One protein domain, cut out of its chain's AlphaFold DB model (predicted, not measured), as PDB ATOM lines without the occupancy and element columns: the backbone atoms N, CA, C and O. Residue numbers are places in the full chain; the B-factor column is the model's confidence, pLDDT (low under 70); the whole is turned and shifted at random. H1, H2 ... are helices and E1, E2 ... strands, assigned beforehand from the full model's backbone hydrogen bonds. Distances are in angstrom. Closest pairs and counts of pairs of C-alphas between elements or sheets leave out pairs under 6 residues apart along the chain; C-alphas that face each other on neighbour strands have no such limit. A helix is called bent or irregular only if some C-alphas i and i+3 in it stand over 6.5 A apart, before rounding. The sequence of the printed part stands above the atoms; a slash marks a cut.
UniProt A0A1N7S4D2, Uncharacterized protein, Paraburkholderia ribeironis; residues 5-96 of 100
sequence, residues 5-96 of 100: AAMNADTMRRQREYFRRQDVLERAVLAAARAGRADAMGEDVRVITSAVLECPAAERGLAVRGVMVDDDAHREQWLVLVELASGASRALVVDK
ATOM      1  N   ALA A   5      93.341 123.113 136.416       68.06
ATOM      2  CA  ALA A   5      93.804 121.798 136.865       68.06
ATOM      3  C   ALA A   5      94.923 121.195 135.987       68.06
ATOM      4  O   ALA A   5      95.861 120.602 136.514       68.06
ATOM      5  N   ALA A   6      94.864 121.381 134.663       68.75
ATOM      6  CA  ALA A   6      95.902 120.916 133.738       68.75
ATOM      7  C   ALA A   6      97.198 121.726 133.916       68.75
ATOM      8  O   ALA A   6      98.284 121.158 133.991       68.75
ATOM      9  N   MET A   7      97.067 123.042 134.112       69.69
ATOM     10  CA  MET A   7      98.190 123.939 134.411       69.69
ATOM     11  C   MET A   7      98.881 123.591 135.745       69.69
ATOM     12  O   MET A   7     100.109 123.635 135.847       69.69
ATOM     13  N   ASN A   8      98.109 123.165 136.752       81.44
ATOM     14  CA  ASN A   8      98.653 122.682 138.023       81.44
ATOM     15  C   ASN A   8      99.366 121.328 137.879       81.44
ATOM     16  O   ASN A   8     100.430 121.129 138.468       81.44
ATOM     17  N   ALA A   9      98.823 120.403 137.082       84.88
ATOM     18  CA  ALA A   9      99.443 119.100 136.844       84.88
ATOM     19  C   ALA A   9     100.791 119.223 136.110       84.88
ATOM     20  O   ALA A   9     101.764 118.569 136.500       84.88
ATOM     21  N   ASP A  10     100.872 120.100 135.106       85.88
ATOM     22  CA  ASP A  10     102.109 120.366 134.366       85.88
ATOM     23  C   ASP A  10     103.177 121.022 135.246       85.88
ATOM     24  O   ASP A  10     104.337 120.603 135.225       85.88
ATOM     25  N   THR A  11     102.790 121.990 136.081       87.62
ATOM     26  CA  THR A  11     103.697 122.617 137.057       87.62
ATOM     27  C   THR A  11     104.273 121.579 138.025       87.62
ATOM     28  O   THR A  11     105.490 121.473 138.175       87.62
ATOM     29  N   MET A  12     103.422 120.727 138.606       87.75
ATOM     30  CA  MET A  12     103.846 119.657 139.520       87.75
ATOM     31  C   MET A  12     104.728 118.603 138.839       87.75
ATOM     32  O   MET A  12     105.598 117.996 139.467       87.75
ATOM     33  N   ARG A  13     104.502 118.329 137.549       89.69
ATOM     34  CA  ARG A  13     105.362 117.433 136.768       89.69
ATOM     35  C   ARG A  13     106.752 118.040 136.580       89.69
ATOM     36  O   ARG A  13     107.728 117.360 136.883       89.69
ATOM     37  N   ARG A  14     106.836 119.300 136.141       86.69
ATOM     38  CA  ARG A  14     108.111 120.010 135.943       86.69
ATOM     39  C   ARG A  14     108.907 120.119 137.237       86.69
ATOM     40  O   ARG A  14     110.097 119.840 137.238       86.69
ATOM     41  N   GLN A  15     108.240 120.433 138.345       87.50
ATOM     42  CA  GLN A  15     108.884 120.537 139.651       87.50
ATOM     43  C   GLN A  15     109.466 119.195 140.123       87.50
ATOM     44  O   GLN A  15     110.596 119.136 140.598       87.50
ATOM     45  N   ARG A  16     108.736 118.087 139.941       90.88
ATOM     46  CA  ARG A  16     109.259 116.745 140.256       90.88
ATOM     47  C   ARG A  16     110.435 116.351 139.375       90.88
ATOM     48  O   ARG A  16     111.359 115.696 139.847       90.88
ATOM     49  N   GLU A  17     110.385 116.708 138.099       90.50
ATOM     50  CA  GLU A  17     111.479 116.444 137.174       90.50
ATOM     51  C   GLU A  17     112.726 117.259 137.526       90.50
ATOM     52  O   GLU A  17     113.818 116.697 137.533       90.50
ATOM     53  N   TYR A  18     112.552 118.527 137.900       87.88
ATOM     54  CA  TYR A  18     113.616 119.385 138.414       87.88
ATOM     55  C   TYR A  18     114.313 118.749 139.624       87.88
ATOM     56  O   TYR A  18     115.499 118.440 139.548       87.88
ATOM     57  N   PHE A  19     113.565 118.424 140.684       88.62
ATOM     58  CA  PHE A  19     114.150 117.820 141.886       88.62
ATOM     59  C   PHE A  19     114.802 116.463 141.620       88.62
ATOM     60  O   PHE A  19     115.823 116.140 142.216       88.62
ATOM     61  N   ARG A  20     114.249 115.665 140.698       91.31
ATOM     62  CA  ARG A  20     114.875 114.400 140.299       91.31
ATOM     63  C   ARG A  20     116.225 114.632 139.625       91.31
ATOM     64  O   ARG A  20     117.171 113.911 139.922       91.31
ATOM     65  N   ARG A  21     116.312 115.587 138.696       90.00
ATOM     66  CA  ARG A  21     117.573 115.910 138.009       90.00
ATOM     67  C   ARG A  21     118.607 116.441 138.999       90.00
ATOM     68  O   ARG A  21     119.756 116.018 138.931       90.00
ATOM     69  N   GLN A  22     118.177 117.277 139.940       90.88
ATOM     70  CA  GLN A  22     119.034 117.810 140.993       90.88
ATOM     71  C   GLN A  22     119.580 116.702 141.912       90.88
ATOM     72  O   GLN A  22     120.791 116.603 142.067       90.88
ATOM     73  N   ASP A  23     118.736 115.790 142.416       93.06
ATOM     74  CA  ASP A  23     119.180 114.658 143.259       93.06
ATOM     75  C   ASP A  23     120.170 113.739 142.516       93.06
ATOM     76  O   ASP A  23     121.157 113.270 143.084       93.06
ATOM     77  N   VAL A  24     119.956 113.501 141.216       94.06
ATOM     78  CA  VAL A  24     120.896 112.722 140.390       94.06
ATOM     79  C   VAL A  24     122.245 113.436 140.260       94.06
ATOM     80  O   VAL A  24     123.285 112.790 140.407       94.06
ATOM     81  N   LEU A  25     122.234 114.748 140.011       93.50
ATOM     82  CA  LEU A  25     123.441 115.566 139.902       93.50
ATOM     83  C   LEU A  25     124.226 115.583 141.221       93.50
ATOM     84  O   LEU A  25     125.411 115.254 141.229       93.50
ATOM     85  N   GLU A  26     123.562 115.888 142.336       95.31
ATOM     86  CA  GLU A  26     124.158 115.942 143.676       95.31
ATOM     87  C   GLU A  26     124.816 114.613 144.059       95.31
ATOM     88  O   GLU A  26     125.962 114.582 144.514       95.31
ATOM     89  N   ARG A  27     124.138 113.486 143.805       94.31
ATOM     90  CA  ARG A  27     124.697 112.149 144.054       94.31
ATOM     91  C   ARG A  27     125.908 111.848 143.182       94.31
ATOM     92  O   ARG A  27     126.870 111.264 143.680       94.31
ATOM     93  N   ALA A  28     125.862 112.213 141.901       93.62
ATOM     94  CA  ALA A  28     126.969 111.989 140.979       93.62
ATOM     95  C   ALA A  28     128.207 112.798 141.393       93.62
ATOM     96  O   ALA A  28     129.297 112.234 141.491       93.62
ATOM     97  N   VAL A  29     128.025 114.080 141.722       92.69
ATOM     98  CA  VAL A  29     129.092 114.954 142.231       92.69
ATOM     99  C   VAL A  29     129.650 114.419 143.544       92.69
ATOM    100  O   VAL A  29     130.863 114.287 143.684       92.69
ATOM    101  N   LEU A  30     128.796 114.045 144.500       91.88
ATOM    102  CA  LEU A  30     129.243 113.497 145.782       91.88
ATOM    103  C   LEU A  30     130.068 112.215 145.599       91.88
ATOM    104  O   LEU A  30     131.092 112.038 146.259       91.88
ATOM    105  N   ALA A  31     129.636 111.316 144.712       90.50
ATOM    106  CA  ALA A  31     130.366 110.088 144.416       90.50
ATOM    107  C   ALA A  31     131.727 110.372 143.761       90.50
ATOM    108  O   ALA A  31     132.732 109.783 144.162       90.50
ATOM    109  N   ALA A  32     131.771 111.291 142.794       90.25
ATOM    110  CA  ALA A  32     132.989 111.685 142.094       90.25
ATOM    111  C   ALA A  32     133.982 112.400 143.030       90.25
ATOM    112  O   ALA A  32     135.158 112.032 143.088       90.25
ATOM    113  N   ALA A  33     133.490 113.325 143.858       89.25
ATOM    114  CA  ALA A  33     134.267 113.984 144.898       89.25
ATOM    115  C   ALA A  33     134.826 112.963 145.897       89.25
ATOM    116  O   ALA A  33     136.015 112.965 146.165       89.25
ATOM    117  N   ARG A  34     134.036 112.004 146.393       85.75
ATOM    118  CA  ARG A  34     134.566 110.947 147.282       85.75
ATOM    119  C   ARG A  34     135.608 110.050 146.619       85.75
ATOM    120  O   ARG A  34     136.499 109.552 147.297       85.75
ATOM    121  N   ALA A  35     135.494 109.837 145.311       86.12
ATOM    122  CA  ALA A  35     136.473 109.084 144.536       86.12
ATOM    123  C   ALA A  35     137.731 109.902 144.187       86.12
ATOM    124  O   ALA A  35     138.690 109.328 143.677       86.12
ATOM    125  N   GLY A  36     137.727 111.218 144.428       85.06
ATOM    126  CA  GLY A  36     138.845 112.109 144.124       85.06
ATOM    127  C   GLY A  36     139.120 112.301 142.633       85.06
ATOM    128  O   GLY A  36     140.259 112.586 142.275       85.06
ATOM    129  N   ARG A  37     138.123 112.107 141.759       83.06
ATOM    130  CA  ARG A  37     138.289 112.189 140.295       83.06
ATOM    131  C   ARG A  37     137.023 112.667 139.589       83.06
ATOM    132  O   ARG A  37     135.921 112.343 140.028       83.06
ATOM    133  N   ALA A  38     137.180 113.368 138.468       79.06
ATOM    134  CA  ALA A  38     136.094 114.004 137.711       79.06
ATOM    135  C   ALA A  38     135.903 113.411 136.291       79.06
ATOM    136  O   ALA A  38     135.026 113.823 135.534       79.06
ATOM    137  N   ASP A  39     136.721 112.429 135.918       69.81
ATOM    138  CA  ASP A  39     137.203 112.259 134.539       69.81
ATOM    139  C   ASP A  39     136.264 111.445 133.625       69.81
ATOM    140  O   ASP A  39     136.463 111.400 132.414       69.81
ATOM    141  N   ALA A  40     135.240 110.797 134.187       61.72
ATOM    142  CA  ALA A  40     134.342 109.883 133.467       61.72
ATOM    143  C   ALA A  40     132.858 110.292 133.525       61.72
ATOM    144  O   ALA A  40     131.978 109.458 133.316       61.72
ATOM    145  N   MET A  41     132.573 111.550 133.865       79.38
ATOM    146  CA  MET A  41     131.217 112.027 134.147       79.38
ATOM    147  C   MET A  41     130.715 113.009 133.079       79.38
ATOM    148  O   MET A  41     131.493 113.513 132.270       79.38
ATOM    149  N   GLY A  42     129.406 113.288 133.085       88.31
ATOM    150  CA  GLY A  42     128.835 114.391 132.302       88.31
ATOM    151  C   GLY A  42     129.501 115.729 132.647       88.31
ATOM    152  O   GLY A  42     130.071 115.881 133.728       88.31
ATOM    153  N   GLU A  43     129.437 116.690 131.725       91.44
ATOM    154  CA  GLU A  43     130.193 117.942 131.831       91.44
ATOM    155  C   GLU A  43     129.916 118.712 133.130       91.44
ATOM    156  O   GLU A  43     130.866 119.070 133.825       91.44
ATOM    157  N   ASP A  44     128.646 118.857 133.513       92.50
ATOM    158  CA  ASP A  44     128.236 119.526 134.755       92.50
ATOM    159  C   ASP A  44     128.858 118.871 135.992       92.50
ATOM    160  O   ASP A  44     129.450 119.535 136.843       92.50
ATOM    161  N   VAL A  45     128.784 117.537 136.070       93.38
ATOM    162  CA  VAL A  45     129.363 116.770 137.180       93.38
ATOM    163  C   VAL A  45     130.866 116.996 137.236       93.38
ATOM    164  O   VAL A  45     131.408 117.187 138.320       93.38
ATOM    165  N   ARG A  46     131.542 116.981 136.085       92.75
ATOM    166  CA  ARG A  46     132.988 117.186 136.004       92.75
ATOM    167  C   ARG A  46     133.374 118.575 136.511       92.75
ATOM    168  O   ARG A  46     134.250 118.665 137.362       92.75
ATOM    169  N   VAL A  47     132.712 119.628 136.028       92.31
ATOM    170  CA  VAL A  47     133.009 121.020 136.407       92.31
ATOM    171  C   VAL A  47     132.770 121.243 137.899       92.31
ATOM    172  O   VAL A  47     133.663 121.717 138.602       92.31
ATOM    173  N   ILE A  48     131.609 120.824 138.411       93.12
ATOM    174  CA  ILE A  48     131.284 120.963 139.834       93.12
ATOM    175  C   ILE A  48     132.255 120.145 140.690       93.12
ATOM    176  O   ILE A  48     132.759 120.640 141.696       93.12
ATOM    177  N   THR A  49     132.554 118.904 140.297       92.25
ATOM    178  CA  THR A  49     133.480 118.049 141.053       92.25
ATOM    179  C   THR A  49     134.864 118.679 141.119       92.25
ATOM    180  O   THR A  49     135.421 118.752 142.208       92.25
ATOM    181  N   SER A  50     135.406 119.183 140.007       90.50
ATOM    182  CA  SER A  50     136.698 119.878 140.014       90.50
ATOM    183  C   SER A  50     136.714 121.041 141.006       90.50
ATOM    184  O   SER A  50     137.630 121.119 141.820       90.50
ATOM    185  N   ALA A  51     135.661 121.865 141.037       90.88
ATOM    186  CA  ALA A  51     135.553 122.954 142.008       90.88
ATOM    187  C   ALA A  51     135.543 122.450 143.466       90.88
ATOM    188  O   ALA A  51     136.203 123.026 144.327       90.88
ATOM    189  N   VAL A  52     134.845 121.342 143.749       89.88
ATOM    190  CA  VAL A  52     134.851 120.701 145.079       89.88
ATOM    191  C   VAL A  52     136.247 120.176 145.448       89.88
ATOM    192  O   VAL A  52     136.653 120.273 146.607       89.88
ATOM    193  N   LEU A  53     136.986 119.620 144.484       86.38
ATOM    194  CA  LEU A  53     138.325 119.054 144.682       86.38
ATOM    195  C   LEU A  53     139.418 120.119 144.870       86.38
ATOM    196  O   LEU A  53     140.428 119.846 145.522       86.38
ATOM    197  N   GLU A  54     139.227 121.317 144.320       84.50
ATOM    198  CA  GLU A  54     140.166 122.443 144.416       84.50
ATOM    199  C   GLU A  54     140.114 123.181 145.766       84.50
ATOM    200  O   GLU A  54     140.940 124.063 146.025       84.50
ATOM    201  N   CYS A  55     139.202 122.791 146.667       73.00
ATOM    202  CA  CYS A  55     139.137 123.319 148.028       73.00
ATOM    203  C   CYS A  55     140.493 123.197 148.776       73.00
ATOM    204  O   CYS A  55     141.266 122.257 148.551       73.00
ATOM    205  N   PRO A  56     140.822 124.151 149.676       67.25
ATOM    206  CA  PRO A  56     142.157 124.280 150.261       67.25
ATOM    207  C   PRO A  56     142.714 123.016 150.934       67.25
ATOM    208  O   PRO A  56     142.003 122.207 151.523       67.25
ATOM    209  N   ALA A  57     144.048 122.910 150.935       54.75
ATOM    210  CA  ALA A  57     144.809 121.720 151.322       54.75
ATOM    211  C   ALA A  57     144.549 121.152 152.731       54.75
ATOM    212  O   ALA A  57     144.811 119.971 152.946       54.75
ATOM    213  N   ALA A  58     144.014 121.949 153.664       54.50
ATOM    214  CA  ALA A  58     143.612 121.485 154.997       54.50
ATOM    215  C   ALA A  58     142.496 120.415 154.959       54.50
ATOM    216  O   ALA A  58     142.229 119.768 155.967       54.50
ATOM    217  N   GLU A  59     141.871 120.222 153.794       55.62
ATOM    218  CA  GLU A  59     140.754 119.309 153.546       55.62
ATOM    219  C   GLU A  59     141.130 118.195 152.526       55.62
ATOM    220  O   GLU A  59     140.290 117.375 152.142       55.62
ATOM    221  N   ARG A  60     142.407 118.123 152.092       50.16
ATOM    222  CA  ARG A  60     142.911 117.114 151.134       50.16
ATOM    223  C   ARG A  60     142.876 115.715 151.757       50.16
ATOM    224  O   ARG A  60     143.559 115.438 152.738       50.16
ATOM    225  N   GLY A  61     142.063 114.842 151.163       55.41
ATOM    226  CA  GLY A  61     141.635 113.550 151.722       55.41
ATOM    227  C   GLY A  61     140.121 113.307 151.609       55.41
ATOM    228  O   GLY A  61     139.659 112.221 151.936       55.41
ATOM    229  N   LEU A  62     139.369 114.314 151.139       63.16
ATOM    230  CA  LEU A  62     137.951 114.291 150.748       63.16
ATOM    231  C   LEU A  62     137.051 113.592 151.757       63.16
ATOM    232  O   LEU A  62     136.308 112.655 151.475       63.16
ATOM    233  N   ALA A  63     137.047 114.188 152.942       74.94
ATOM    234  CA  ALA A  63     136.007 114.050 153.939       74.94
ATOM    235  C   ALA A  63     134.675 114.679 153.468       74.94
ATOM    236  O   ALA A  63     134.013 115.328 154.260       74.94
ATOM    237  N   VAL A  64     134.262 114.553 152.202       84.69
ATOM    238  CA  VAL A  64     132.989 115.125 151.733       84.69
ATOM    239  C   VAL A  64     131.834 114.231 152.191       84.69
ATOM    240  O   VAL A  64     131.685 113.072 151.780       84.69
ATOM    241  N   ARG A  65     131.000 114.766 153.083       88.75
ATOM    242  CA  ARG A  65     129.820 114.093 153.632       88.75
ATOM    243  C   ARG A  65     128.592 114.300 152.753       88.75
ATOM    244  O   ARG A  65     127.834 113.349 152.569       88.75
ATOM    245  N   GLY A  66     128.425 115.499 152.213       90.62
ATOM    246  CA  GLY A  66     127.254 115.887 151.442       90.62
ATOM    247  C   GLY A  66     127.584 116.981 150.441       90.62
ATOM    248  O   GLY A  66     128.550 117.724 150.614       90.62
ATOM    249  N   VAL A  67     126.777 117.041 149.390       92.75
ATOM    250  CA  VAL A  67     126.795 118.107 148.395       92.75
ATOM    251  C   VAL A  67     125.347 118.476 148.114       92.75
ATOM    252  O   VAL A  67     124.530 117.583 147.909       92.75
ATOM    253  N   MET A  68     125.050 119.770 148.104       95.31
ATOM    254  CA  MET A  68     123.818 120.313 147.536       95.31
ATOM    255  C   MET A  68     124.189 121.231 146.384       95.31
ATOM    256  O   MET A  68     125.152 121.993 146.496       95.31
ATOM    257  N   VAL A  69     123.437 121.155 145.293       94.88
ATOM    258  CA  VAL A  69     123.660 121.967 144.096       94.88
ATOM    259  C   VAL A  69     122.372 122.699 143.784       94.88
ATOM    260  O   VAL A  69     121.354 122.068 143.520       94.88
ATOM    261  N   ASP A  70     122.433 124.022 143.777       93.50
ATOM    262  CA  ASP A  70     121.359 124.865 143.276       93.50
ATOM    263  C   ASP A  70     121.759 125.475 141.932       93.50
ATOM    264  O   ASP A  70     122.907 125.880 141.726       93.50
ATOM    265  N   ASP A  71     120.809 125.495 141.005       91.12
ATOM    266  CA  ASP A  71     121.000 126.022 139.660       91.12
ATOM    267  C   ASP A  71     120.516 127.479 139.594       91.12
ATOM    268  O   ASP A  71     119.313 127.743 139.509       91.12
ATOM    269  N   ASP A  72     121.458 128.428 139.561       90.81
ATOM    270  CA  ASP A  72     121.172 129.824 139.232       90.81
ATOM    271  C   ASP A  72     121.242 130.031 137.712       90.81
ATOM    272  O   ASP A  72     122.228 130.509 137.136       90.81
ATOM    273  N   ALA A  73     120.139 129.690 137.048       85.69
ATOM    274  CA  ALA A  73     119.982 129.875 135.612       85.69
ATOM    275  C   ALA A  73     120.018 131.352 135.174       85.69
ATOM    276  O   ALA A  73     120.252 131.621 133.999       85.69
ATOM    277  N   HIS A  74     119.788 132.313 136.077       89.00
ATOM    278  CA  HIS A  74     119.849 133.739 135.741       89.00
ATOM    279  C   HIS A  74     121.281 134.252 135.655       89.00
ATOM    280  O   HIS A  74     121.554 135.167 134.878       89.00
ATOM    281  N   ARG A  75     122.175 133.690 136.469       89.69
ATOM    282  CA  ARG A  75     123.594 134.060 136.508       89.69
ATOM    283  C   ARG A  75     124.497 133.082 135.774       89.69
ATOM    284  O   ARG A  75     125.701 133.292 135.765       89.69
ATOM    285  N   GLU A  76     123.918 132.041 135.180       92.94
ATOM    286  CA  GLU A  76     124.650 130.941 134.545       92.94
ATOM    287  C   GLU A  76     125.677 130.315 135.501       92.94
ATOM    288  O   GLU A  76     126.813 130.016 135.138       92.94
ATOM    289  N   GLN A  77     125.258 130.111 136.752       94.94
ATOM    290  CA  GLN A  77     126.100 129.619 137.838       94.94
ATOM    291  C   GLN A  77     125.424 128.473 138.587       94.94
ATOM    292  O   GLN A  77     124.201 128.378 138.656       94.94
ATOM    293  N   TRP A  78     126.236 127.620 139.197       94.75
ATOM    294  CA  TRP A  78     125.811 126.698 140.237       94.75
ATOM    295  C   TRP A  78     126.258 127.207 141.599       94.75
ATOM    296  O   TRP A  78     127.422 127.568 141.798       94.75
ATOM    297  N   LEU A  79     125.341 127.180 142.557       95.38
ATOM    298  CA  LEU A  79     125.642 127.400 143.964       95.38
ATOM    299  C   LEU A  79     125.790 126.033 144.621       95.38
ATOM    300  O   LEU A  79     124.842 125.252 144.686       95.38
ATOM    301  N   VAL A  80     126.992 125.725 145.089       94.50
ATOM    302  CA  VAL A  80     127.330 124.392 145.588       94.50
ATOM    303  C   VAL A  80     127.654 124.491 147.067       94.50
ATOM    304  O   VAL A  80     128.613 125.158 147.454       94.50
ATOM    305  N   LEU A  81     126.872 123.819 147.909       94.88
ATOM    306  CA  LEU A  81     127.200 123.656 149.321       94.88
ATOM    307  C   LEU A  81     127.860 122.297 149.531       94.88
ATOM    308  O   LEU A  81     127.248 121.259 149.296       94.88
ATOM    309  N   VAL A  82     129.095 122.308 150.017       91.94
ATOM    310  CA  VAL A  82     129.865 121.115 150.369       91.94
ATOM    311  C   VAL A  82     129.863 120.965 151.881       91.94
ATOM    312  O   VAL A  82     130.304 121.863 152.598       91.94
ATOM    313  N   GLU A  83     129.399 119.823 152.373       91.31
ATOM    314  CA  GLU A  83     129.526 119.448 153.778       91.31
ATOM    315  C   GLU A  83     130.723 118.528 153.969       91.31
ATOM    316  O   GLU A  83     130.853 117.505 153.292       91.31
ATOM    317  N   LEU A  84     131.563 118.843 154.947       86.94
ATOM    318  CA  LEU A  84     132.715 118.037 155.318       86.94
ATOM    319  C   LEU A  84     132.386 117.142 156.519       86.94
ATOM    320  O   LEU A  84     131.538 117.461 157.351       86.94
ATOM    321  N   ALA A  85     133.090 116.021 156.668       84.81
ATOM    322  CA  ALA A  85     132.903 115.086 157.775       84.81
ATOM    323  C   ALA A  85     133.326 115.694 159.120       84.81
ATOM    324  O   ALA A  85     132.887 115.223 160.164       84.81
ATOM    325  N   SER A  86     134.124 116.767 159.096       82.81
ATOM    326  CA  SER A  86     134.425 117.598 160.265       82.81
ATOM    327  C   SER A  86     133.216 118.396 160.774       82.81
ATOM    328  O   SER A  86     133.287 118.971 161.856       82.81
ATOM    329  N   GLY A  87     132.123 118.459 160.005       82.56
ATOM    330  CA  GLY A  87     130.951 119.288 160.283       82.56
ATOM    331  C   GLY A  87     131.055 120.716 159.741       82.56
ATOM    332  O   GLY A  87     130.092 121.468 159.851       82.56
ATOM    333  N   ALA A  88     132.189 121.098 159.145       85.06
ATOM    334  CA  ALA A  88     132.313 122.368 158.439       85.06
ATOM    335  C   ALA A  88     131.587 122.317 157.087       85.06
ATOM    336  O   ALA A  88     131.569 121.277 156.425       85.06
ATOM    337  N   SER A  89     131.054 123.461 156.657       88.50
ATOM    338  CA  SER A  89     130.432 123.615 155.342       88.50
ATOM    339  C   SER A  89     131.124 124.704 154.531       88.50
ATOM    340  O   SER A  89     131.593 125.707 155.077       88.50
ATOM    341  N   ARG A  90     131.171 124.511 153.214       87.75
ATOM    342  CA  ARG A  90     131.742 125.452 152.249       87.75
ATOM    343  C   ARG A  90     130.731 125.746 151.160       87.75
ATOM    344  O   ARG A  90     130.161 124.822 150.596       87.75
ATOM    345  N   ALA A  91     130.536 127.025 150.866       92.56
ATOM    346  CA  ALA A  91     129.777 127.458 149.705       92.56
ATOM    347  C   ALA A  91     130.750 127.775 148.568       92.56
ATOM    348  O   ALA A  91     131.722 128.505 148.774       92.56
ATOM    349  N   LEU A  92     130.479 127.226 147.392       92.06
ATOM    350  CA  LEU A  92     131.201 127.480 146.156       92.06
ATOM    351  C   LEU A  92     130.224 128.078 145.148       92.06
ATOM    352  O   LEU A  92     129.059 127.687 145.089       92.06
ATOM    353  N   VAL A  93     130.721 129.015 144.351       95.12
ATOM    354  CA  VAL A  93     130.040 129.495 143.152       95.12
ATOM    355  C   VAL A  93     130.825 128.935 141.981       95.12
ATOM    356  O   VAL A  93     132.037 129.137 141.908       95.12
ATOM    357  N   VAL A  94     130.153 128.179 141.121       94.44
ATOM    358  CA  VAL A  94     130.774 127.478 139.999       94.44
ATOM    359  C   VAL A  94     130.122 127.967 138.720       94.44
ATOM    360  O   VAL A  94     128.917 127.805 138.547       94.44
ATOM    361  N   ASP A  95     130.896 128.569 137.828       94.12
ATOM    362  CA  ASP A  95     130.369 129.017 136.541       94.12
ATOM    363  C   ASP A  95     129.985 127.820 135.667       94.12
ATOM    364  O   ASP A  95     130.678 126.794 135.636       94.12
ATOM    365  N   LYS A  96     128.877 127.953 134.934       91.19
ATOM    366  CA  LYS A  96     128.469 126.933 133.976       91.19
ATOM    367  C   LYS A  96     129.404 126.921 132.763       91.19
ATOM    368  O   LYS A  96     129.852 127.981 132.307       91.19
TER     369      LYS A  96
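This is residues 5 to 96 of the 100 residues of an uncharacterized protein of Paraburkholderia ribeironis (UniProt A0A1N7S4D2). A small, twisted sheet of three antiparallel strands has the short helix H2 packed over one face, while the later part of the long helix H1 runs beside its edge strand E1. Residues 5 to 21 of H1 stick out from this body as a straight arm, which makes the length of the whole. The printed part has 92 residues, with two named helices and three named strands in the order H1, H2, E1, E2, E3; the sheet's order is E1, E2, E3, and the class is mixed, helices and strands. The whole is only just compact, close to loose, with a radius of gyration of the C-alphas of 14.7 A and spans of 53 by 26 by 24 A.

Strands E1, residues 64 to 72, E2, residues 77 to 84, and E3, residues 89 to 95, form a meander, each strand the antiparallel neighbour of the one before. E1 and E2 are a hairpin at 164 degrees between directions; N 68 and O 81 are 2.9 A apart, within hydrogen-bond range. E2 and E3 are a second hairpin at 156 degrees, with N 80 and O 92 within hydrogen-bond range at 2.8 A. E1 and E3 are edge strands. H2, residues 43 to 53, is on the sheet; its closest C-alphas to E3 are those of Ile 48 and Val 94, 6.5 A apart, and to E2 those of Val 52 and Val 82, 7.3 A apart. H2 and E1 are near each other. H1, residues 5 to 35, is on the sheet too but stands at the sheet's level, at a height over the sheet of 1.7 A; its closest C-alphas to E1 are those of Glu 26 and Val 67, 5.8 A apart. H1 touches H2 with residues 25 to 33 alone, closest at the C-alphas of Val 29 and Val 45, 5.4 A apart, at a steep tilt of 48 degrees, the same way. In H1 and H2 every O i to N i+4 pair is within hydrogen-bond range.

E1 is 22.6 A long, E2 22.0 A and E3 19.6 A, ending at C-alpha 95 (130.369, 129.017, 136.541). H1 runs 45.2 A from C-alpha 5 at (93.804, 121.798, 136.865) to C-alpha 35 at (136.473, 109.084, 144.536). H2 measures 15.2 A. Neither helix is bent.

The two C-alphas farthest apart, those of Ala 5 and Ala 57, are 53.0 A apart. Without residues 5 to 21, which stand free, the body spans 32 by 25 by 21 A. The printed part has no cut. The links E1 to E2 and E2 to E3 are tight, those from H1 to H2 and from H2 to E1 short. The mean pLDDT of the printed part is 85.9; residues 5 to 7, 39 to 40 and 56 to 62 are under 70.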